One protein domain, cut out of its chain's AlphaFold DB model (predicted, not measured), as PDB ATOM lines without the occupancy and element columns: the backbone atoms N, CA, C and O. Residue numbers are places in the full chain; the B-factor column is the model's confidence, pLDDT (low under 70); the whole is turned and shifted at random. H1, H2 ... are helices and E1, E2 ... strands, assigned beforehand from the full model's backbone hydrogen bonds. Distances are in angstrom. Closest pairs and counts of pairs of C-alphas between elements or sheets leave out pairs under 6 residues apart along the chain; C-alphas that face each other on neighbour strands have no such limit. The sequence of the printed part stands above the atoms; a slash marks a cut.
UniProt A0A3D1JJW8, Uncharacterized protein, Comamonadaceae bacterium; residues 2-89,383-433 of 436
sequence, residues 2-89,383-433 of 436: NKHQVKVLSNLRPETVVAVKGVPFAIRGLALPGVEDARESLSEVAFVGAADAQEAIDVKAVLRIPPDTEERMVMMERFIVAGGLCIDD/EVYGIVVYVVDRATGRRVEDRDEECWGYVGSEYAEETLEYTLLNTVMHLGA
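Overview. This is residues 2 to 89 and 383 to 433 of the 436 residues of an uncharacterized protein of Comamonadaceae bacterium (UniProt A0A3D1JJW8). A twisted, curled sheet of five antiparallel strands has the long helix H5 packed on one face with the short helix H3 beside it, while H2 and H1 add a further tier of short helices beyond them. On the side of the sheet away from H5 lie the small hairpin of E2 and E3 and the one-turn helix H4. The printed part has 139 residues, with five named helices and seven named strands in the order H1 H2 H3 E1 E2 E3 H4 E4 E5 E6 E7 H5; the class is mixed, helices and strands. The large sheet runs E1 E4 E5 E6 E7. The whole is compact, with a radius of gyration of the C-alphas of 14.6 A and spans of 45 by 35 by 25 A.

Arrangement. The sheet has edge strands E1, residues 35 to 39, and E7, residues 405 to 411, and inner strands E4, residues 69 to 76, E5, residues 79 to 87, and E6, residues 384 to 393. N 39 and O 73 of E1 and E4 are 2.8 A apart, N 74 and O 81 of the hairpin E4 and E5 2.8 A, N 82 and O 390 of E5 and E6 2.9 A, and N 387 and O 407 of the hairpin E6 and E7 2.8 A, each within hydrogen-bond range. H5, residues 413 to 433, is on the sheet; its closest C-alphas to E6 are those of Leu 420 and Ile 387, 5.6 A. H3, residues 25 to 31, is on the same face, over E1 at a height over the sheet of 6.8 A: two layers, helices on one face of a sheet. H3 touches residues 421 to 428 of H5, Gly 29 to Leu 425 being the closest C-alphas at 6.4 A, at a shallow tilt of 17 degrees, the same way. H2, residues 14 to 19, touches residues 422 to 429 of H5, with C-alphas 18 and 425 closest at 6.0 A. H1, residues 3 to 9, touches H3, with C-alphas 6 and 31 closest at 5.2 A, about perpendicular at 77 degrees. E2, residues 44 to 46, and E3, residues 56 to 58, form a hairpin, with N 57 and O 45 2.8 A apart. H4, residues 59 to 62, only grazes the large sheet. Every O i to N i+4 pair is within hydrogen-bond range in H1, H2, H3 and H5; H4 is too short for such a pair.

Along the chain. H1 begins at C-alpha 3, (-39.214, -25.684, -46.813), and H5 ends at C-alpha 433, (-28.097, -30.620, -27.576). From first to last C-alpha, E6 measures 30.1 A, H5 29.9 A, E5 26.0 A, E4 22.6 A and E7 18.4 A.

Size, cuts and confidence. The C-alphas farthest apart, those of Ala 51 and Val 411, are 44.9 A apart. Residues 90 to 382 are not printed, and C-alphas 89 and 383 are 10.2 A apart across this cut. The link E6 to E7 is long, with 11 residues. Residues 50 to 54 have pLDDT under 70; the mean of the printed part is 91.4.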
ATOM      1  N   ASN A   2     -40.354 -21.306 -46.737       74.25
ATOM      2  CA  ASN A   2     -39.484 -21.930 -47.740       74.25
ATOM      3  C   ASN A   2     -38.863 -23.242 -47.216       74.25
ATOM      4  O   ASN A   2     -37.730 -23.271 -46.743       74.25
ATOM      5  N   LYS A   3     -39.620 -24.346 -47.301       79.44
ATOM      6  CA  LYS A   3     -39.214 -25.684 -46.813       79.44
ATOM      7  C   LYS A   3     -37.868 -26.170 -47.370       79.44
ATOM      8  O   LYS A   3     -37.213 -27.003 -46.750       79.44
ATOM      9  N   HIS A   4     -37.457 -25.670 -48.536       86.56
ATOM     10  CA  HIS A   4     -36.166 -25.999 -49.127       86.56
ATOM     11  C   HIS A   4     -35.000 -25.395 -48.331       86.56
ATOM     12  O   HIS A   4     -34.041 -26.105 -48.049       86.56
ATOM     13  N   GLN A   5     -35.108 -24.130 -47.911       87.81
ATOM     14  CA  GLN A   5     -34.064 -23.452 -47.132       87.81
ATOM     15  C   GLN A   5     -33.858 -24.104 -45.762       87.81
ATOM     16  O   GLN A   5     -32.719 -24.388 -45.407       87.81
ATOM     17  N   VAL A   6     -34.942 -24.435 -45.049       88.31
ATOM     18  CA  VAL A   6     -34.861 -25.152 -43.761       88.31
ATOM     19  C   VAL A   6     -34.108 -26.473 -43.938       88.31
ATOM     20  O   VAL A   6     -33.131 -26.725 -43.247       88.31
ATOM     21  N   LYS A   7     -34.481 -27.276 -44.945       88.94
ATOM     22  CA  LYS A   7     -33.826 -28.563 -45.216       88.94
ATOM     23  C   LYS A   7     -32.337 -28.426 -45.539       88.94
ATOM     24  O   LYS A   7     -31.565 -29.313 -45.191       88.94
ATOM     25  N   VAL A   8     -31.935 -27.371 -46.250       90.44
ATOM     26  CA  VAL A   8     -30.520 -27.110 -46.548       90.44
ATOM     27  C   VAL A   8     -29.760 -26.790 -45.263       90.44
ATOM     28  O   VAL A   8     -28.714 -27.390 -45.026       90.44
ATOM     29  N   LEU A   9     -30.310 -25.909 -44.424       90.94
ATOM     30  CA  LEU A   9     -29.689 -25.485 -43.168       90.94
ATOM     31  C   LEU A   9     -29.611 -26.614 -42.139       90.94
ATOM     32  O   LEU A   9     -28.585 -26.737 -41.484       90.94
ATOM     33  N   SER A  10     -30.610 -27.494 -42.059       89.88
ATOM     34  CA  SER A  10     -30.589 -28.654 -41.152       89.88
ATOM     35  C   SER A  10     -29.475 -29.669 -41.451       89.88
ATOM     36  O   SER A  10     -29.226 -30.547 -40.633       89.88
ATOM     37  N   ASN A  11     -28.807 -29.586 -42.612       91.12
ATOM     38  CA  ASN A  11     -27.622 -30.408 -42.905       91.12
ATOM     39  C   ASN A  11     -26.316 -29.780 -42.391       91.12
ATOM     40  O   ASN A  11     -25.258 -30.405 -42.489       91.12
ATOM     41  N   LEU A  12     -26.359 -28.533 -41.920       91.12
ATOM     42  CA  LEU A  12     -25.215 -27.851 -41.333       91.12
ATOM     43  C   LEU A  12     -25.098 -28.207 -39.851       91.12
ATOM     44  O   LEU A  12     -26.040 -28.687 -39.224       91.12
ATOM     45  N   ARG A  13     -23.923 -27.944 -39.274       92.00
ATOM     46  CA  ARG A  13     -23.764 -28.028 -37.821       92.00
ATOM     47  C   ARG A  13     -24.640 -26.956 -37.148       92.00
ATOM     48  O   ARG A  13     -24.702 -25.851 -37.696       92.00
ATOM     49  N   PRO A  14     -25.274 -27.225 -35.993       91.06
ATOM     50  CA  PRO A  14     -26.124 -26.248 -35.308       91.06
ATOM     51  C   PRO A  14     -25.433 -24.900 -35.067       91.06
ATOM     52  O   PRO A  14     -26.021 -23.860 -35.344       91.06
ATOM     53  N   GLU A  15     -24.148 -24.903 -34.703       93.00
ATOM     54  CA  GLU A  15     -23.359 -23.679 -34.496       93.00
ATOM     55  C   GLU A  15     -23.237 -22.866 -35.791       93.00
ATOM     56  O   GLU A  15     -23.230 -21.637 -35.787       93.00
ATOM     57  N   THR A  16     -23.157 -23.559 -36.930       92.81
ATOM     58  CA  THR A  16     -23.154 -22.919 -38.246       92.81
ATOM     59  C   THR A  16     -24.519 -22.320 -38.563       92.81
ATOM     60  O   THR A  16     -24.547 -21.213 -39.078       92.81
ATOM     61  N   VAL A  17     -25.627 -22.996 -38.230       92.31
ATOM     62  CA  VAL A  17     -26.994 -22.475 -38.433       92.31
ATOM     63  C   VAL A  17     -27.214 -21.177 -37.654       92.31
ATOM     64  O   VAL A  17     -27.728 -20.220 -38.232       92.31
ATOM     65  N   VAL A  18     -26.782 -21.123 -36.389       92.06
ATOM     66  CA  VAL A  18     -26.866 -19.919 -35.541       92.06
ATOM     67  C   VAL A  18     -26.104 -18.749 -36.174       92.06
ATOM     68  O   VAL A  18     -26.640 -17.647 -36.279       92.06
ATOM     69  N   ALA A  19     -24.886 -19.003 -36.664       90.12
ATOM     70  CA  ALA A  19     -23.992 -17.977 -37.200       90.12
ATOM     71  C   ALA A  19     -24.305 -17.512 -38.640       90.12
ATOM     72  O   ALA A  19     -23.661 -16.578 -39.126       90.12
ATOM     73  N   VAL A  20     -25.240 -18.146 -39.364       90.06
ATOM     74  CA  VAL A  20     -25.549 -17.737 -40.747       90.06
ATOM     75  C   VAL A  20     -26.226 -16.361 -40.760       90.06
ATOM     76  O   VAL A  20     -27.367 -16.218 -40.327       90.06
ATOM     77  N   LYS A  21     -25.554 -15.366 -41.348       87.00
ATOM     78  CA  LYS A  21     -26.127 -14.037 -41.614       87.00
ATOM     79  C   LYS A  21     -27.021 -14.034 -42.862       87.00
ATOM     80  O   LYS A  21     -26.838 -14.832 -43.782       87.00
ATOM     81  N   GLY A  22     -27.987 -13.113 -42.907       86.38
ATOM     82  CA  GLY A  22     -28.864 -12.897 -44.069       86.38
ATOM     83  C   GLY A  22     -29.961 -13.952 -44.269       86.38
ATOM     84  O   GLY A  22     -30.619 -13.966 -45.310       86.38
ATOM     85  N   VAL A  23     -30.169 -14.840 -43.291       91.06
ATOM     86  CA  VAL A  23     -31.277 -15.803 -43.278       91.06
ATOM     87  C   VAL A  23     -32.277 -15.406 -42.187       91.06
ATOM     88  O   VAL A  23     -31.857 -15.224 -41.042       91.06
ATOM     89  N   PRO A  24     -33.589 -15.335 -42.493       92.88
ATOM     90  CA  PRO A  24     -34.612 -14.990 -41.507       92.88
ATOM     91  C   PRO A  24     -34.558 -15.862 -40.251       92.88
ATOM     92  O   PRO A  24     -34.332 -17.076 -40.346       92.88
ATOM     93  N   PHE A  25     -34.818 -15.250 -39.095       94.44
ATOM     94  CA  PHE A  25     -34.803 -15.901 -37.786       94.44
ATOM     95  C   PHE A  25     -35.598 -17.210 -37.770       94.44
ATOM     96  O   PHE A  25     -35.047 -18.265 -37.456       94.44
ATOM     97  N   ALA A  26     -36.867 -17.173 -38.193       94.38
ATOM     98  CA  ALA A  26     -37.745 -18.342 -38.138       94.38
ATOM     99  C   ALA A  26     -37.209 -19.528 -38.963       94.38
ATOM    100  O   ALA A  26     -37.377 -20.688 -38.590       94.38
ATOM    101  N   ILE A  27     -36.517 -19.254 -40.076       94.31
ATOM    102  CA  ILE A  27     -35.920 -20.296 -40.922       94.31
ATOM    103  C   ILE A  27     -34.712 -20.935 -40.227       94.31
ATOM    104  O   ILE A  27     -34.563 -22.156 -40.295       94.31
ATOM    105  N   ARG A  28     -33.867 -20.134 -39.561       94.56
ATOM    106  CA  ARG A  28     -32.742 -20.640 -38.759       94.56
ATOM    107  C   ARG A  28     -33.233 -21.434 -37.553       94.56
ATOM    108  O   ARG A  28     -32.778 -22.556 -37.365       94.56
ATOM    109  N   GLY A  29     -34.207 -20.907 -36.809       94.12
ATOM    110  CA  GLY A  29     -34.816 -21.585 -35.663       94.12
ATOM    111  C   GLY A  29     -35.372 -22.961 -36.032       94.12
ATOM    112  O   GLY A  29     -34.982 -23.955 -35.434       94.12
ATOM    113  N   LEU A  30     -36.186 -23.051 -37.089       95.12
ATOM    114  CA  LEU A  30     -36.743 -24.326 -37.575       95.12
ATOM    115  C   LEU A  30     -35.694 -25.337 -38.056       95.12
ATOM    116  O   LEU A  30     -36.001 -26.521 -38.185       95.12
ATOM    117  N   ALA A  31     -34.491 -24.881 -38.401       93.94
ATOM    118  CA  ALA A  31     -33.419 -25.762 -38.835       93.94
ATOM    119  C   ALA A  31     -32.638 -26.377 -37.661       93.94
ATOM    120  O   ALA A  31     -31.875 -27.317 -37.896       93.94
ATOM    121  N   LEU A  32     -32.825 -25.872 -36.433       94.38
ATOM    122  CA  LEU A  32     -32.161 -26.376 -35.232       94.38
ATOM    123  C   LEU A  32     -32.798 -27.685 -34.718       94.38
ATOM    124  O   LEU A  32     -33.997 -27.916 -34.899       94.38
ATOM    125  N   PRO A  33     -32.015 -28.560 -34.057       89.69
ATOM    126  CA  PRO A  33     -32.521 -29.820 -33.515       89.69
ATOM    127  C   PRO A  33     -33.609 -29.618 -32.453       89.69
ATOM    128  O   PRO A  33     -33.477 -28.775 -31.568       89.69
ATOM    129  N   GLY A  34     -34.664 -30.436 -32.506       89.38
ATOM    130  CA  GLY A  34     -35.725 -30.449 -31.488       89.38
ATOM    131  C   GLY A  34     -36.708 -29.273 -31.550       89.38
ATOM    132  O   GLY A  34     -37.533 -29.137 -30.647       89.38
ATOM    133  N   VAL A  35     -36.636 -28.437 -32.591       94.12
ATOM    134  CA  VAL A  35     -37.561 -27.318 -32.807       94.12
ATOM    135  C   VAL A  35     -38.812 -27.780 -33.556       94.12
ATOM    136  O   VAL A  35     -38.734 -28.377 -34.629       94.12
ATOM    137  N   GLU A  36     -39.976 -27.477 -32.988       93.50
ATOM    138  CA  GLU A  36     -41.294 -27.746 -33.569       93.50
ATOM    139  C   GLU A  36     -41.826 -26.544 -34.358       93.50
ATOM    140  O   GLU A  36     -42.460 -26.720 -35.399       93.50
ATOM    141  N   ASP A  37     -41.568 -25.328 -33.868       94.31
ATOM    142  CA  ASP A  37     -42.007 -24.085 -34.502       94.31
ATOM    143  C   ASP A  37     -41.097 -22.903 -34.131       94.31
ATOM    144  O   ASP A  37     -40.483 -22.896 -33.064       94.31
ATOM    145  N   ALA A  38     -41.025 -21.888 -34.992       95.62
ATOM    146  CA  ALA A  38     -40.289 -20.648 -34.740       95.62
ATOM    147  C   ALA A  38     -41.036 -19.448 -35.338       95.62
ATOM    148  O   ALA A  38     -41.495 -19.499 -36.482       95.62
ATOM    149  N   ARG A  39     -41.160 -18.364 -34.566       95.12
ATOM    150  CA  ARG A  39     -41.999 -17.197 -34.873       95.12
ATOM    151  C   ARG A  39     -41.297 -15.887 -34.519       95.12
ATOM    152  O   ARG A  39     -40.473 -15.838 -33.610       95.12
ATOM    153  N   GLU A  40     -41.693 -14.824 -35.211       94.81
ATOM    154  CA  GLU A  40     -41.278 -13.432 -34.961       94.81
ATOM    155  C   GLU A  40     -42.340 -12.662 -34.153       94.81
ATOM    156  O   GLU A  40     -42.507 -11.456 -34.282       94.81
ATOM    157  N   SER A  41     -43.124 -13.393 -33.357       95.38
ATOM    158  CA  SER A  41     -44.089 -12.833 -32.416       95.38
ATOM    159  C   SER A  41     -44.369 -13.806 -31.276       95.38
ATOM    160  O   SER A  41     -44.310 -15.035 -31.448       95.38
ATOM    161  N   LEU A  42     -44.698 -13.258 -30.107       95.81
ATOM    162  CA  LEU A  42     -45.168 -14.039 -28.972       95.81
ATOM    163  C   LEU A  42     -46.633 -14.421 -29.182       95.81
ATOM    164  O   LEU A  42     -47.444 -13.672 -29.726       95.81
ATOM    165  N   SER A  43     -46.979 -15.639 -28.790       93.56
ATOM    166  CA  SER A  43     -48.340 -16.159 -28.919       93.56
ATOM    167  C   SER A  43     -48.574 -17.278 -27.919       93.56
ATOM    168  O   SER A  43     -47.634 -17.799 -27.320       93.56
ATOM    169  N   GLU A  44     -49.837 -17.649 -27.745       93.06
ATOM    170  CA  GLU A  44     -50.210 -18.768 -26.893       93.06
ATOM    171  C   GLU A  44     -49.683 -20.101 -27.451       93.06
ATOM    172  O   GLU A  44     -49.727 -20.361 -28.661       93.06
ATOM    173  N   VAL A  45     -49.197 -20.962 -26.553       90.81
ATOM    174  CA  VAL A  45     -48.654 -22.286 -26.887       90.81
ATOM    175  C   VAL A  45     -49.316 -23.357 -26.026       90.81
ATOM    176  O   VAL A  45     -49.413 -23.219 -24.811       90.81
ATOM    177  N   ALA A  46     -49.749 -24.460 -26.637       88.19
ATOM    178  CA  ALA A  46     -50.340 -25.576 -25.903       88.19
ATOM    179  C   ALA A  46     -49.316 -26.279 -24.991       88.19
ATOM    180  O   ALA A  46     -48.150 -26.476 -25.371       88.19
ATOM    181  N   PHE A  47     -49.781 -26.726 -23.819       87.56
ATOM    182  CA  PHE A  47     -49.019 -27.602 -22.926       87.56
ATOM    183  C   PHE A  47     -48.630 -28.914 -23.622       87.56
ATOM    184  O   PHE A  47     -49.299 -29.373 -24.555       87.56
ATOM    185  N   VAL A  48     -47.556 -29.554 -23.149       84.12
ATOM    186  CA  VAL A  48     -47.129 -30.866 -23.670       84.12
ATOM    187  C   VAL A  48     -48.258 -31.890 -23.514       84.12
ATOM    188  O   VAL A  48     -48.719 -32.150 -22.406       84.12
ATOM    189  N   GLY A  49     -48.689 -32.498 -24.625       72.38
ATOM    190  CA  GLY A  49     -49.694 -33.569 -24.623       72.38
ATOM    191  C   GLY A  49     -51.149 -33.124 -24.414       72.38
ATOM    192  O   GLY A  49     -52.002 -33.986 -24.204       72.38
ATOM    193  N   ALA A  50     -51.453 -31.822 -24.474       68.06
ATOM    194  CA  ALA A  50     -52.827 -31.325 -24.380       68.06
ATOM    195  C   ALA A  50     -53.685 -31.807 -25.571       68.06
ATOM    196  O   ALA A  50     -53.295 -31.661 -26.730       68.06
ATOM    197  N   ALA A  51     -54.854 -32.391 -25.281       57.75
ATOM    198  CA  ALA A  51     -55.783 -32.905 -26.293       57.75
ATOM    199  C   ALA A  51     -56.706 -31.817 -26.878       57.75
ATOM    200  O   ALA A  51     -57.107 -31.924 -28.037       57.75
ATOM    201  N   ASP A  52     -56.981 -30.758 -26.106       55.97
ATOM    202  CA  ASP A  52     -57.936 -29.701 -26.442       55.97
ATOM    203  C   ASP A  52     -57.281 -28.312 -26.315       55.97
ATOM    204  O   ASP A  52     -56.571 -28.029 -25.352       55.97
ATOM    205  N   ALA A  53     -57.556 -27.416 -27.267       56.47
ATOM    206  CA  ALA A  53     -56.952 -26.080 -27.385       56.47
ATOM    207  C   ALA A  53     -57.405 -25.048 -26.321       56.47
ATOM    208  O   ALA A  53     -57.257 -23.850 -26.537       56.47
ATOM    209  N   GLN A  54     -58.014 -25.483 -25.212       58.25
ATOM    210  CA  GLN A  54     -58.577 -24.597 -24.179       58.25
ATOM    211  C   GLN A  54     -57.613 -24.288 -23.026       58.25
ATOM    212  O   GLN A  54     -57.834 -23.310 -22.317       58.25
ATOM    213  N   GLU A  55     -56.539 -25.064 -22.864       74.06
ATOM    214  CA  GLU A  55     -55.451 -24.762 -21.928       74.06
ATOM    215  C   GLU A  55     -54.180 -24.441 -22.721       74.06
ATOM    216  O   GLU A  55     -53.554 -25.318 -23.320       74.06
ATOM    217  N   ALA A  56     -53.810 -23.161 -22.744       88.31
ATOM    218  CA  ALA A  56     -52.612 -22.671 -23.407       88.31
ATOM    219  C   ALA A  56     -51.788 -21.797 -22.458       88.31
ATOM    220  O   ALA A  56     -52.306 -21.156 -21.544       88.31
ATOM    221  N   ILE A  57     -50.480 -21.804 -22.679       91.69
ATOM    222  CA  ILE A  57     -49.516 -20.948 -22.008       91.69
ATOM    223  C   ILE A  57     -49.518 -19.620 -22.760       91.69
ATOM    224  O   ILE A  57     -49.065 -19.569 -23.905       91.69
ATOM    225  N   ASP A  58     -50.007 -18.555 -22.126       93.94
ATOM    226  CA  ASP A  58     -49.768 -17.188 -22.595       93.94
ATOM    227  C   ASP A  58     -48.296 -16.846 -22.347       93.94
ATOM    228  O   ASP A  58     -47.894 -16.474 -21.244       93.94
ATOM    229  N   VAL A  59     -47.475 -17.038 -23.382       94.56
ATOM    230  CA  VAL A  59     -46.020 -16.891 -23.287       94.56
ATOM    231  C   VAL A  59     -45.642 -15.493 -22.814       94.56
ATOM    232  O   VAL A  59     -44.783 -15.380 -21.945       94.56
ATOM    233  N   LYS A  60     -46.312 -14.445 -23.315       94.25
ATOM    234  CA  LYS A  60     -46.001 -13.054 -22.964       94.25
ATOM    235  C   LYS A  60     -46.287 -12.774 -21.489       94.25
ATOM    236  O   LYS A  60     -45.485 -12.108 -20.840       94.25
ATOM    237  N   ALA A  61     -47.370 -13.328 -20.943       93.50
ATOM    238  CA  ALA A  61     -47.727 -13.168 -19.532       93.50
ATOM    239  C   ALA A  61     -46.796 -13.911 -18.554       93.50
ATOM    240  O   ALA A  61     -46.794 -13.602 -17.362       93.50
ATOM    241  N   VAL A  62     -46.019 -14.893 -19.028       94.25
ATOM    242  CA  VAL A  62     -45.093 -15.687 -18.195       94.25
ATOM    243  C   VAL A  62     -43.689 -15.066 -18.123       94.25
ATOM    244  O   VAL A  62     -42.915 -15.380 -17.210       94.25
ATOM    245  N   LEU A  63     -43.341 -14.175 -19.056       95.06
ATOM    246  CA  LEU A  63     -42.033 -13.516 -19.082       95.06
ATOM    247  C   LEU A  63     -41.856 -12.586 -17.876       95.06
ATOM    248  O   LEU A  63     -42.819 -12.013 -17.368       95.06
ATOM    249  N   ARG A  64     -40.609 -12.422 -17.410       95.62
ATOM    250  CA  ARG A  64     -40.306 -11.479 -16.318       95.62
ATOM    251  C   ARG A  64     -40.549 -10.039 -16.755       95.62
ATOM    252  O   ARG A  64     -41.193  -9.279 -16.038       95.62
ATOM    253  N   ILE A  65     -40.013  -9.701 -17.925       94.81
ATOM    254  CA  ILE A  65     -40.177  -8.419 -18.599       94.81
ATOM    255  C   ILE A  65     -40.764  -8.726 -19.980       94.81
ATOM    256  O   ILE A  65     -40.129  -9.456 -20.748       94.81
ATOM    257  N   PRO A  66     -41.979  -8.250 -20.295       93.38
ATOM    258  CA  PRO A  66     -42.539  -8.410 -21.626       93.38
ATOM    259  C   PRO A  66     -41.772  -7.520 -22.620       93.38
ATOM    260  O   PRO A  66     -41.554  -6.350 -22.314       93.38
ATOM    261  N   PRO A  67     -41.399  -8.032 -23.806       95.75
ATOM    262  CA  PRO A  67     -40.798  -7.207 -24.844       95.75
ATOM    263  C   PRO A  67     -41.731  -6.098 -25.331       95.75
ATOM    264  O   PRO A  67     -42.948  -6.308 -25.471       95.75
ATOM    265  N   ASP A  68     -41.132  -4.952 -25.642       95.06
ATOM    266  CA  ASP A  68     -41.789  -3.796 -26.250       95.06
ATOM    267  C   ASP A  68     -41.845  -3.932 -27.773       95.06
ATOM    268  O   ASP A  68     -42.858  -3.610 -28.397       95.06
ATOM    269  N   THR A  69     -40.766  -4.444 -28.375       94.75
ATOM    270  CA  THR A  69     -40.635  -4.641 -29.823       94.75
ATOM    271  C   THR A  69     -39.799  -5.881 -30.152       94.75
ATOM    272  O   THR A  69     -39.228  -6.521 -29.267       94.75
ATOM    273  N   GLU A  70     -39.750  -6.237 -31.435       95.19
ATOM    274  CA  GLU A  70     -38.914  -7.312 -31.984       95.19
ATOM    275  C   GLU A  70     -39.038  -8.649 -31.239       95.19
ATOM    276  O   GLU A  70     -38.066  -9.328 -30.921       95.19
ATOM    277  N   GLU A  71     -40.279  -9.052 -30.975       97.25
ATOM    278  CA  GLU A  71     -40.598 -10.328 -30.347       97.25
ATOM    279  C   GLU A  71     -40.074 -11.521 -31.166       97.25
ATOM    280  O   GLU A  71     -40.163 -11.555 -32.396       97.25
ATOM    281  N   ARG A  72     -39.559 -12.544 -30.484       97.06
ATOM    282  CA  ARG A  72     -39.080 -13.794 -31.084       97.06
ATOM    283  C   ARG A  72     -39.442 -14.972 -30.187       97.06
ATOM    284  O   ARG A  72     -39.355 -14.890 -28.963       97.06
ATOM    285  N   MET A  73     -39.840 -16.087 -30.792       97.31
ATOM    286  CA  MET A  73     -40.213 -17.297 -30.062       97.31
ATOM    287  C   MET A  73     -39.809 -18.556 -30.824       97.31
ATOM    288  O   MET A  73     -40.036 -18.667 -32.026       97.31
ATOM    289  N   VAL A  74     -39.279 -19.542 -30.107       97.50
ATOM    290  CA  VAL A  74     -39.019 -20.895 -30.598       97.50
ATOM    291  C   VAL A  74     -39.690 -21.899 -29.672       97.50
ATOM    292  O   VAL A  74     -39.484 -21.892 -28.460       97.50
ATOM    293  N   MET A  75     -40.496 -22.778 -30.254       95.69
ATOM    294  CA  MET A  75     -41.177 -23.865 -29.567       95.69
ATOM    295  C   MET A  75     -40.424 -25.170 -29.810       95.69
ATOM    296  O   MET A  75     -40.200 -25.571 -30.952       95.69
ATOM    297  N   MET A  76     -40.069 -25.848 -28.727       93.94
ATOM    298  CA  MET A  76     -39.479 -27.185 -28.703       93.94
ATOM    299  C   MET A  76     -40.431 -28.142 -27.984       93.94
ATOM    300  O   MET A  76     -41.362 -27.695 -27.319       93.94
ATOM    301  N   GLU A  77     -40.183 -29.450 -28.040       89.94
ATOM    302  CA  GLU A  77     -41.042 -30.453 -27.382       89.94
ATOM    303  C   GLU A  77     -41.268 -30.147 -25.889       89.94
ATOM    304  O   GLU A  77     -42.400 -30.144 -25.409       89.94
ATOM    305  N   ARG A  78     -40.197 -29.816 -25.153       91.12
ATOM    306  CA  ARG A  78     -40.249 -29.565 -23.701       91.12
ATOM    307  C   ARG A  78     -40.219 -28.089 -23.305       91.12
ATOM    308  O   ARG A  78     -40.691 -27.746 -22.222       91.12
ATOM    309  N   PHE A  79     -39.667 -27.221 -24.144       95.31
ATOM    310  CA  PHE A  79     -39.383 -25.831 -23.788       95.31
ATOM    311  C   PHE A  79     -39.949 -24.854 -24.814       95.31
ATOM    312  O   PHE A  79     -40.096 -25.183 -25.987       95.31
ATOM    313  N   ILE A  80     -40.235 -23.638 -24.364       96.50
ATOM    314  CA  ILE A  80     -40.409 -22.461 -25.215       96.50
ATOM    315  C   ILE A  80     -39.260 -21.519 -24.877       96.50
ATOM    316  O   ILE A  80     -39.043 -21.229 -23.704       96.50
ATOM    317  N   VAL A  81     -38.531 -21.056 -25.885       97.75
ATOM    318  CA  VAL A  81     -37.547 -19.980 -25.737       97.75
ATOM    319  C   VAL A  81     -38.152 -18.737 -26.368       97.75
ATOM    320  O   VAL A  81     -38.512 -18.764 -27.545       97.75
ATOM    321  N   ALA A  82     -38.324 -17.676 -25.592       97.88
ATOM    322  CA  ALA A  82     -39.030 -16.476 -26.020       97.88
ATOM    323  C   ALA A  82     -38.334 -15.220 -25.511       97.88
ATOM    324  O   ALA A  82     -37.808 -15.205 -24.401       97.88
ATOM    325  N   GLY A  83     -38.349 -14.167 -26.316       97.62
ATOM    326  CA  GLY A  83     -37.643 -12.935 -26.006       97.62
ATOM    327  C   GLY A  83     -38.003 -11.796 -26.943       97.62
ATOM    328  O   GLY A  83     -38.877 -11.934 -27.800       97.62
ATOM    329  N   GLY A  84     -37.320 -10.674 -26.767       97.69
ATOM    330  CA  GLY A  84     -37.451  -9.499 -27.619       97.69
ATOM    331  C   GLY A  84     -36.627  -8.333 -27.092       97.69
ATOM    332  O   GLY A  84     -35.783  -8.516 -26.208       97.69
ATOM    333  N   LEU A  85     -36.880  -7.146 -27.638       97.31
ATOM    334  CA  LEU A  85     -36.259  -5.910 -27.181       97.31
ATOM    335  C   LEU A  85     -37.159  -5.192 -26.178       97.31
ATOM    336  O   LEU A  85     -38.376  -5.099 -26.366       97.31
ATOM    337  N   CYS A  86     -36.537  -4.653 -25.138       95.88
ATOM    338  CA  CYS A  86     -37.157  -3.762 -24.169       95.88
ATOM    339  C   CYS A  86     -36.500  -2.387 -24.267       95.88
ATOM    340  O   CYS A  86     -35.280  -2.308 -24.409       95.88
ATOM    341  N   ILE A  87     -37.289  -1.322 -24.187       93.81
ATOM    342  CA  ILE A  87     -36.760   0.043 -24.129       93.81
ATOM    343  C   ILE A  87     -36.072   0.232 -22.772       93.81
ATOM    344  O   ILE A  87     -36.612  -0.149 -21.732       93.81
ATOM    345  N   ASP A  88     -34.862   0.782 -22.787       91.44
ATOM    346  CA  ASP A  88     -34.105   1.079 -21.576       91.44
ATOM    347  C   ASP A  88     -34.451   2.480 -21.057       91.44
ATOM    348  O   ASP A  88     -34.039   3.499 -21.615       91.44
ATOM    349  N   ASP A  89     -35.208   2.529 -19.961       83.38
ATOM    350  CA  ASP A  89     -35.586   3.781 -19.303       83.38
ATOM    351  C   ASP A  89     -34.404   4.465 -18.565       83.38
ATOM    352  O   ASP A  89     -34.517   5.641 -18.212       83.38
ATOM    353  N   GLU A 383     -33.443   5.579 -28.609       93.81
ATOM    354  CA  GLU A 383     -33.193   4.244 -29.158       93.81
ATOM    355  C   GLU A 383     -32.116   3.538 -28.326       93.81
ATOM    356  O   GLU A 383     -30.990   3.323 -28.775       93.81
ATOM    357  N   VAL A 384     -32.456   3.221 -27.077       95.50
ATOM    358  CA  VAL A 384     -31.617   2.434 -26.173       95.50
ATOM    359  C   VAL A 384     -32.409   1.222 -25.722       95.50
ATOM    360  O   VAL A 384     -33.550   1.342 -25.274       95.50
ATOM    361  N   TYR A 385     -31.810   0.047 -25.879       95.81
ATOM    362  CA  TYR A 385     -32.499  -1.223 -25.734       95.81
ATOM    363  C   TYR A 385     -31.763  -2.176 -24.797       95.81
ATOM    364  O   TYR A 385     -30.531  -2.198 -24.710       95.81
ATOM    365  N   GLY A 386     -32.545  -3.031 -24.148       95.69
ATOM    366  CA  GLY A 386     -32.092  -4.303 -23.610       95.69
ATOM    367  C   GLY A 386     -32.636  -5.471 -24.416       95.69
ATOM    368  O   GLY A 386     -33.747  -5.421 -24.945       95.69
ATOM    369  N   ILE A 387     -31.856  -6.545 -24.480       96.75
ATOM    370  CA  ILE A 387     -32.319  -7.848 -24.942       96.75
ATOM    371  C   ILE A 387     -32.787  -8.662 -23.737       96.75
ATOM    372  O   ILE A 387     -32.118  -8.695 -22.701       96.75
ATOM    373  N   VAL A 388     -33.919  -9.345 -23.881       97.44
ATOM    374  CA  VAL A 388     -34.405 -10.305 -22.886       97.44
ATOM    375  C   VAL A 388     -34.737 -11.625 -23.568       97.44
ATOM    376  O   VAL A 388     -35.431 -11.649 -24.583       97.44
ATOM    377  N   VAL A 389     -34.242 -12.731 -23.017       97.94
ATOM    378  CA  VAL A 389     -34.496 -14.094 -23.491       97.94
ATOM    379  C   VAL A 389     -34.811 -14.973 -22.287       97.94
ATOM    380  O   VAL A 389     -34.051 -15.052 -21.327       97.94
ATOM    381  N   TYR A 390     -35.948 -15.658 -22.346       98.12
ATOM    382  CA  TYR A 390     -36.462 -16.485 -21.264       98.12
ATOM    383  C   TYR A 390     -36.791 -17.889 -21.760       98.12
ATOM    384  O   TYR A 390     -37.221 -18.089 -22.901       98.12
ATOM    385  N   VAL A 391     -36.660 -18.864 -20.861       97.56
ATOM    386  CA  VAL A 391     -37.046 -20.256 -21.109       97.56
ATOM    387  C   VAL A 391     -38.276 -20.599 -20.277       97.56
ATOM    388  O   VAL A 391     -38.303 -20.391 -19.066       97.56
ATOM    389  N   VAL A 392     -39.302 -21.161 -20.912       96.62
ATOM    390  CA  VAL A 392     -40.536 -21.626 -20.264       96.62
ATOM    391  C   VAL A 392     -40.648 -23.138 -20.425       96.62
ATOM    392  O   VAL A 392     -40.535 -23.669 -21.531       96.62
ATOM    393  N   ASP A 393     -40.881 -23.851 -19.326       94.62
ATOM    394  CA  ASP A 393     -41.153 -25.289 -19.352       94.62
ATOM    395  C   ASP A 393     -42.600 -25.528 -19.815       94.62
ATOM    396  O   ASP A 393     -43.556 -25.074 -19.184       94.62
ATOM    397  N   ARG A 394     -42.775 -26.260 -20.922       92.62
ATOM    398  CA  ARG A 394     -44.091 -26.500 -21.541       92.62
ATOM    399  C   ARG A 394     -44.982 -27.465 -20.769       92.62
ATOM    400  O   ARG A 394     -46.176 -27.533 -21.052       92.62
ATOM    401  N   ALA A 395     -44.432 -28.257 -19.852       90.88
ATOM    402  CA  ALA A 395     -45.225 -29.171 -19.037       90.88
ATOM    403  C   ALA A 395     -45.862 -28.434 -17.853       90.88
ATOM    404  O   ALA A 395     -46.968 -28.766 -17.436       90.88
ATOM    405  N   THR A 396     -45.169 -27.428 -17.317       90.75
ATOM    406  CA  THR A 396     -45.617 -26.671 -16.140       90.75
ATOM    407  C   THR A 396     -46.160 -25.281 -16.463       90.75
ATOM    408  O   THR A 396     -46.858 -24.705 -15.630       90.75
ATOM    409  N   GLY A 397     -45.840 -24.733 -17.639       91.06
ATOM    410  CA  GLY A 397     -46.162 -23.359 -18.027       91.06
ATOM    411  C   GLY A 397     -45.385 -22.306 -17.237       91.06
ATOM    412  O   GLY A 397     -45.793 -21.149 -17.202       91.06
ATOM    413  N   ARG A 398     -44.300 -22.695 -16.553       93.62
ATOM    414  CA  ARG A 398     -43.515 -21.811 -15.681       93.62
ATOM    415  C   ARG A 398     -42.180 -21.447 -16.313       93.62
ATOM    416  O   ARG A 398     -41.552 -22.278 -16.970       93.62
ATOM    417  N   ARG A 399     -41.738 -20.215 -16.057       94.81
ATOM    418  CA  ARG A 399     -40.395 -19.740 -16.401       94.81
ATOM    419  C   ARG A 399     -39.331 -20.525 -15.630       94.81
ATOM    420  O   ARG A 399     -39.515 -20.844 -14.454       94.81
ATOM    421  N   VAL A 400     -38.235 -20.833 -16.308       95.12
ATOM    422  CA  VAL A 400     -37.049 -21.504 -15.776       95.12
ATOM    423  C   VAL A 400     -36.019 -20.422 -15.446       95.12
ATOM    424  O   VAL A 400     -35.192 -20.075 -16.279       95.12
ATOM    425  N   GLU A 401     -36.123 -19.843 -14.248       90.25
ATOM    426  CA  GLU A 401     -35.422 -18.597 -13.876       90.25
ATOM    427  C   GLU A 401     -33.887 -18.678 -13.961       90.25
ATOM    428  O   GLU A 401     -33.230 -17.678 -14.221       90.25
ATOM    429  N   ASP A 402     -33.292 -19.861 -13.778       91.00
ATOM    430  CA  ASP A 402     -31.841 -20.082 -13.900       91.00
ATOM    431  C   ASP A 402     -31.326 -20.025 -15.350       91.00
ATOM    432  O   ASP A 402     -30.130 -20.193 -15.591       91.00
ATOM    433  N   ARG A 403     -32.227 -19.816 -16.316       89.38
ATOM    434  CA  ARG A 403     -31.953 -19.728 -17.755       89.38
ATOM    435  C   ARG A 403     -32.350 -18.376 -18.351       89.38
ATOM    436  O   ARG A 403     -32.358 -18.255 -19.572       89.38
ATOM    437  N   ASP A 404     -32.715 -17.408 -17.516       92.00
ATOM    438  CA  ASP A 404     -33.028 -16.053 -17.960       92.00
ATOM    439  C   ASP A 404     -31.729 -15.370 -18.435       92.00
ATOM    440  O   ASP A 404     -30.729 -15.342 -17.713       92.00
ATOM    441  N   GLU A 405     -31.735 -14.831 -19.652       95.25
ATOM    442  CA  GLU A 405     -30.619 -14.086 -20.237       95.25
ATOM    443  C   GLU A 405     -31.077 -12.662 -20.551       95.25
ATOM    444  O   GLU A 405     -32.015 -12.445 -21.320       95.25
ATOM    445  N   GLU A 406     -30.419 -11.678 -19.943       94.81
ATOM    446  CA  GLU A 406     -30.752 -10.267 -20.107       94.81
ATOM    447  C   GLU A 406     -29.478  -9.440 -20.239       94.81
ATOM    448  O   GLU A 406     -28.535  -9.598 -19.457       94.81
ATOM    449  N   CYS A 407     -29.446  -8.540 -21.216       93.69
ATOM    450  CA  CYS A 407     -28.310  -7.659 -21.448       93.69
ATOM    451  C   CYS A 407     -28.817  -6.295 -21.911       93.69
ATOM    452  O   CYS A 407     -29.652  -6.226 -22.806       93.69
ATOM    453  N   TRP A 408     -28.326  -5.228 -21.288       93.75
ATOM    454  CA  TRP A 408     -28.826  -3.861 -21.441       93.75
ATOM    455  C   TRP A 408     -27.735  -2.932 -21.973       93.75
ATOM    456  O   TRP A 408     -26.549  -3.254 -21.869       93.75
ATOM    457  N   GLY A 409     -28.145  -1.777 -22.495       90.50
ATOM    458  CA  GLY A 409     -27.242  -0.726 -22.959       90.50
ATOM    459  C   GLY A 409     -26.857  -0.799 -24.436       90.50
ATOM    460  O   GLY A 409     -25.777  -0.347 -24.806       90.50
ATOM    461  N   TYR A 410     -27.718  -1.362 -25.285       93.12
ATOM    462  CA  TYR A 410     -27.538  -1.301 -26.736       93.12
ATOM    463  C   TYR A 410     -28.091   0.021 -27.268       93.12
ATOM    464  O   TYR A 410     -29.285   0.277 -27.130       93.12
ATOM    465  N   VAL A 411     -27.247   0.843 -27.890       92.88
ATOM    466  CA  VAL A 411     -27.675   2.062 -28.590       92.88
ATOM    467  C   VAL A 411     -27.976   1.723 -30.054       92.88
ATOM    468  O   VAL A 411     -27.131   1.168 -30.757       92.88
ATOM    469  N   GLY A 412     -29.187   2.050 -30.508       91.62
ATOM    470  CA  GLY A 412     -29.727   1.654 -31.810       91.62
ATOM    471  C   GLY A 412     -30.226   0.200 -31.847       91.62
ATOM    472  O   GLY A 412     -29.809  -0.649 -31.055       91.62
ATOM    473  N   SER A 413     -31.147  -0.106 -32.768       89.81
ATOM    474  CA  SER A 413     -31.796  -1.428 -32.804       89.81
ATOM    475  C   SER A 413     -30.959  -2.514 -33.491       89.81
ATOM    476  O   SER A 413     -31.044  -3.671 -33.098       89.81
ATOM    477  N   GLU A 414     -30.102  -2.173 -34.459       90.81
ATOM    478  CA  GLU A 414     -29.413  -3.162 -35.311       90.81
ATOM    479  C   GLU A 414     -28.575  -4.170 -34.505       90.81
ATOM    480  O   GLU A 414     -28.768  -5.384 -34.615       90.81
ATOM    481  N   TYR A 415     -27.677  -3.684 -33.641       89.38
ATOM    482  CA  TYR A 415     -26.852  -4.559 -32.803       89.38
ATOM    483  C   TYR A 415     -27.663  -5.266 -31.712       89.38
ATOM    484  O   TYR A 415     -27.341  -6.403 -31.349       89.38
ATOM    485  N   ALA A 416     -28.720  -4.624 -31.204       94.06
ATOM    486  CA  ALA A 416     -29.623  -5.226 -30.229       94.06
ATOM    487  C   ALA A 416     -30.364  -6.428 -30.844       94.06
ATOM    488  O   ALA A 416     -30.407  -7.503 -30.246       94.06
ATOM    489  N   GLU A 417     -30.878  -6.281 -32.067       94.69
ATOM    490  CA  GLU A 417     -31.552  -7.337 -32.828       94.69
ATOM    491  C   GLU A 417     -30.601  -8.489 -33.175       94.69
ATOM    492  O   GLU A 417     -30.937  -9.651 -32.927       94.69
ATOM    493  N   GLU A 418     -29.394  -8.198 -33.687       93.06
ATOM    494  CA  GLU A 418     -28.393  -9.241 -33.971       93.06
ATOM    495  C   GLU A 418     -28.062 -10.054 -32.706       93.06
ATOM    496  O   GLU A 418     -27.986 -11.288 -32.747       93.06
ATOM    497  N   THR A 419     -27.902  -9.370 -31.567       95.12
ATOM    498  CA  THR A 419     -27.566 -10.003 -30.286       95.12
ATOM    499  C   THR A 419     -28.743 -10.798 -29.726       95.12
ATOM    500  O   THR A 419     -28.545 -11.920 -29.255       95.12
ATOM    501  N   LEU A 420     -29.973 -10.286 -29.828       96.56
ATOM    502  CA  LEU A 420     -31.194 -10.999 -29.452       96.56
ATOM    503  C   LEU A 420     -31.324 -12.317 -30.224       96.56
ATOM    504  O   LEU A 420     -31.519 -13.376 -29.623       96.56
ATOM    505  N   GLU A 421     -31.207 -12.263 -31.552       95.25
ATOM    506  CA  GLU A 421     -31.338 -13.451 -32.393       95.25
ATOM    507  C   GLU A 421     -30.254 -14.481 -32.087       95.25
ATOM    508  O   GLU A 421     -30.553 -15.673 -31.967       95.25
ATOM    509  N   TYR A 422     -29.003 -14.032 -31.949       94.88
ATOM    510  CA  TYR A 422     -27.892 -14.903 -31.590       94.88
ATOM    511  C   TYR A 422     -28.137 -15.582 -30.242       94.88
ATOM    512  O   TYR A 422     -28.051 -16.806 -30.158       94.88
ATOM    513  N   THR A 423     -28.489 -14.800 -29.220       96.50
ATOM    514  CA  THR A 423     -28.726 -15.280 -27.853       96.50
ATOM    515  C   THR A 423     -29.832 -16.328 -27.847       96.50
ATOM    516  O   THR A 423     -29.603 -17.463 -27.443       96.50
ATOM    517  N   LEU A 424     -30.994 -16.011 -28.427       96.75
ATOM    518  CA  LEU A 424     -32.145 -16.911 -28.460       96.75
ATOM    519  C   LEU A 424     -31.835 -18.219 -29.206       96.75
ATOM    520  O   LEU A 424     -32.094 -19.309 -28.689       96.75
ATOM    521  N   LEU A 425     -31.249 -18.141 -30.406       96.31
ATOM    522  CA  LEU A 425     -30.895 -19.334 -31.183       96.31
ATOM    523  C   LEU A 425     -29.806 -20.169 -30.493       96.31
ATOM    524  O   LEU A 425     -29.844 -21.401 -30.565       96.31
ATOM    525  N   ASN A 426     -28.862 -19.529 -29.801       95.50
ATOM    526  CA  ASN A 426     -27.834 -20.211 -29.025       95.50
ATOM    527  C   ASN A 426     -28.438 -20.941 -27.809       95.50
ATOM    528  O   ASN A 426     -28.125 -22.113 -27.581       95.50
ATOM    529  N   THR A 427     -29.373 -20.316 -27.086       95.81
ATOM    530  CA  THR A 427     -30.127 -20.962 -25.998       95.81
ATOM    531  C   THR A 427     -30.896 -22.185 -26.516       95.81
ATOM    532  O   THR A 427     -30.799 -23.270 -25.936       95.81
ATOM    533  N   VAL A 428     -31.596 -22.061 -27.654       95.69
ATOM    534  CA  VAL A 428     -32.301 -23.181 -28.312       95.69
ATOM    535  C   VAL A 428     -31.339 -24.314 -28.661       95.69
ATOM    536  O   VAL A 428     -31.615 -25.476 -28.360       95.69
ATOM    537  N   MET A 429     -30.194 -23.991 -29.264       94.25
ATOM    538  CA  MET A 429     -29.174 -24.973 -29.626       94.25
ATOM    539  C   MET A 429     -28.685 -25.757 -28.398       94.25
ATOM    540  O   MET A 429     -28.598 -26.984 -28.453       94.25
ATOM    541  N   HIS A 430     -28.411 -25.082 -27.278       92.31
ATOM    542  CA  HIS A 430     -27.970 -25.735 -26.042       92.31
ATOM    543  C   HIS A 430     -29.048 -26.632 -25.414       92.31
ATOM    544  O   HIS A 430     -28.738 -27.724 -24.923       92.31
ATOM    545  N   LEU A 431     -30.315 -26.214 -25.458       91.56
ATOM    546  CA  LEU A 431     -31.435 -27.037 -24.998       91.56
ATOM    547  C   LEU A 431     -31.647 -28.262 -25.901       91.56
ATOM    548  O   LEU A 431     -31.874 -29.358 -25.392       91.56
ATOM    549  N   GLY A 432     -31.499 -28.104 -27.219       83.75
ATOM    550  CA  GLY A 432     -31.607 -29.192 -28.197       83.75
ATOM    551  C   GLY A 432     -30.470 -30.208 -28.091       83.75
ATOM    552  O   GLY A 432     -30.703 -31.410 -28.194       83.75
ATOM    553  N   ALA A 433     -29.249 -29.749 -27.807       76.38
ATOM    554  CA  ALA A 433     -28.097 -30.620 -27.576       76.38
ATOM    555  C   ALA A 433     -28.232 -31.469 -26.301       76.38
ATOM    556  O   ALA A 433     -27.668 -32.551 -26.235       76.38
TER     557      ALA A 433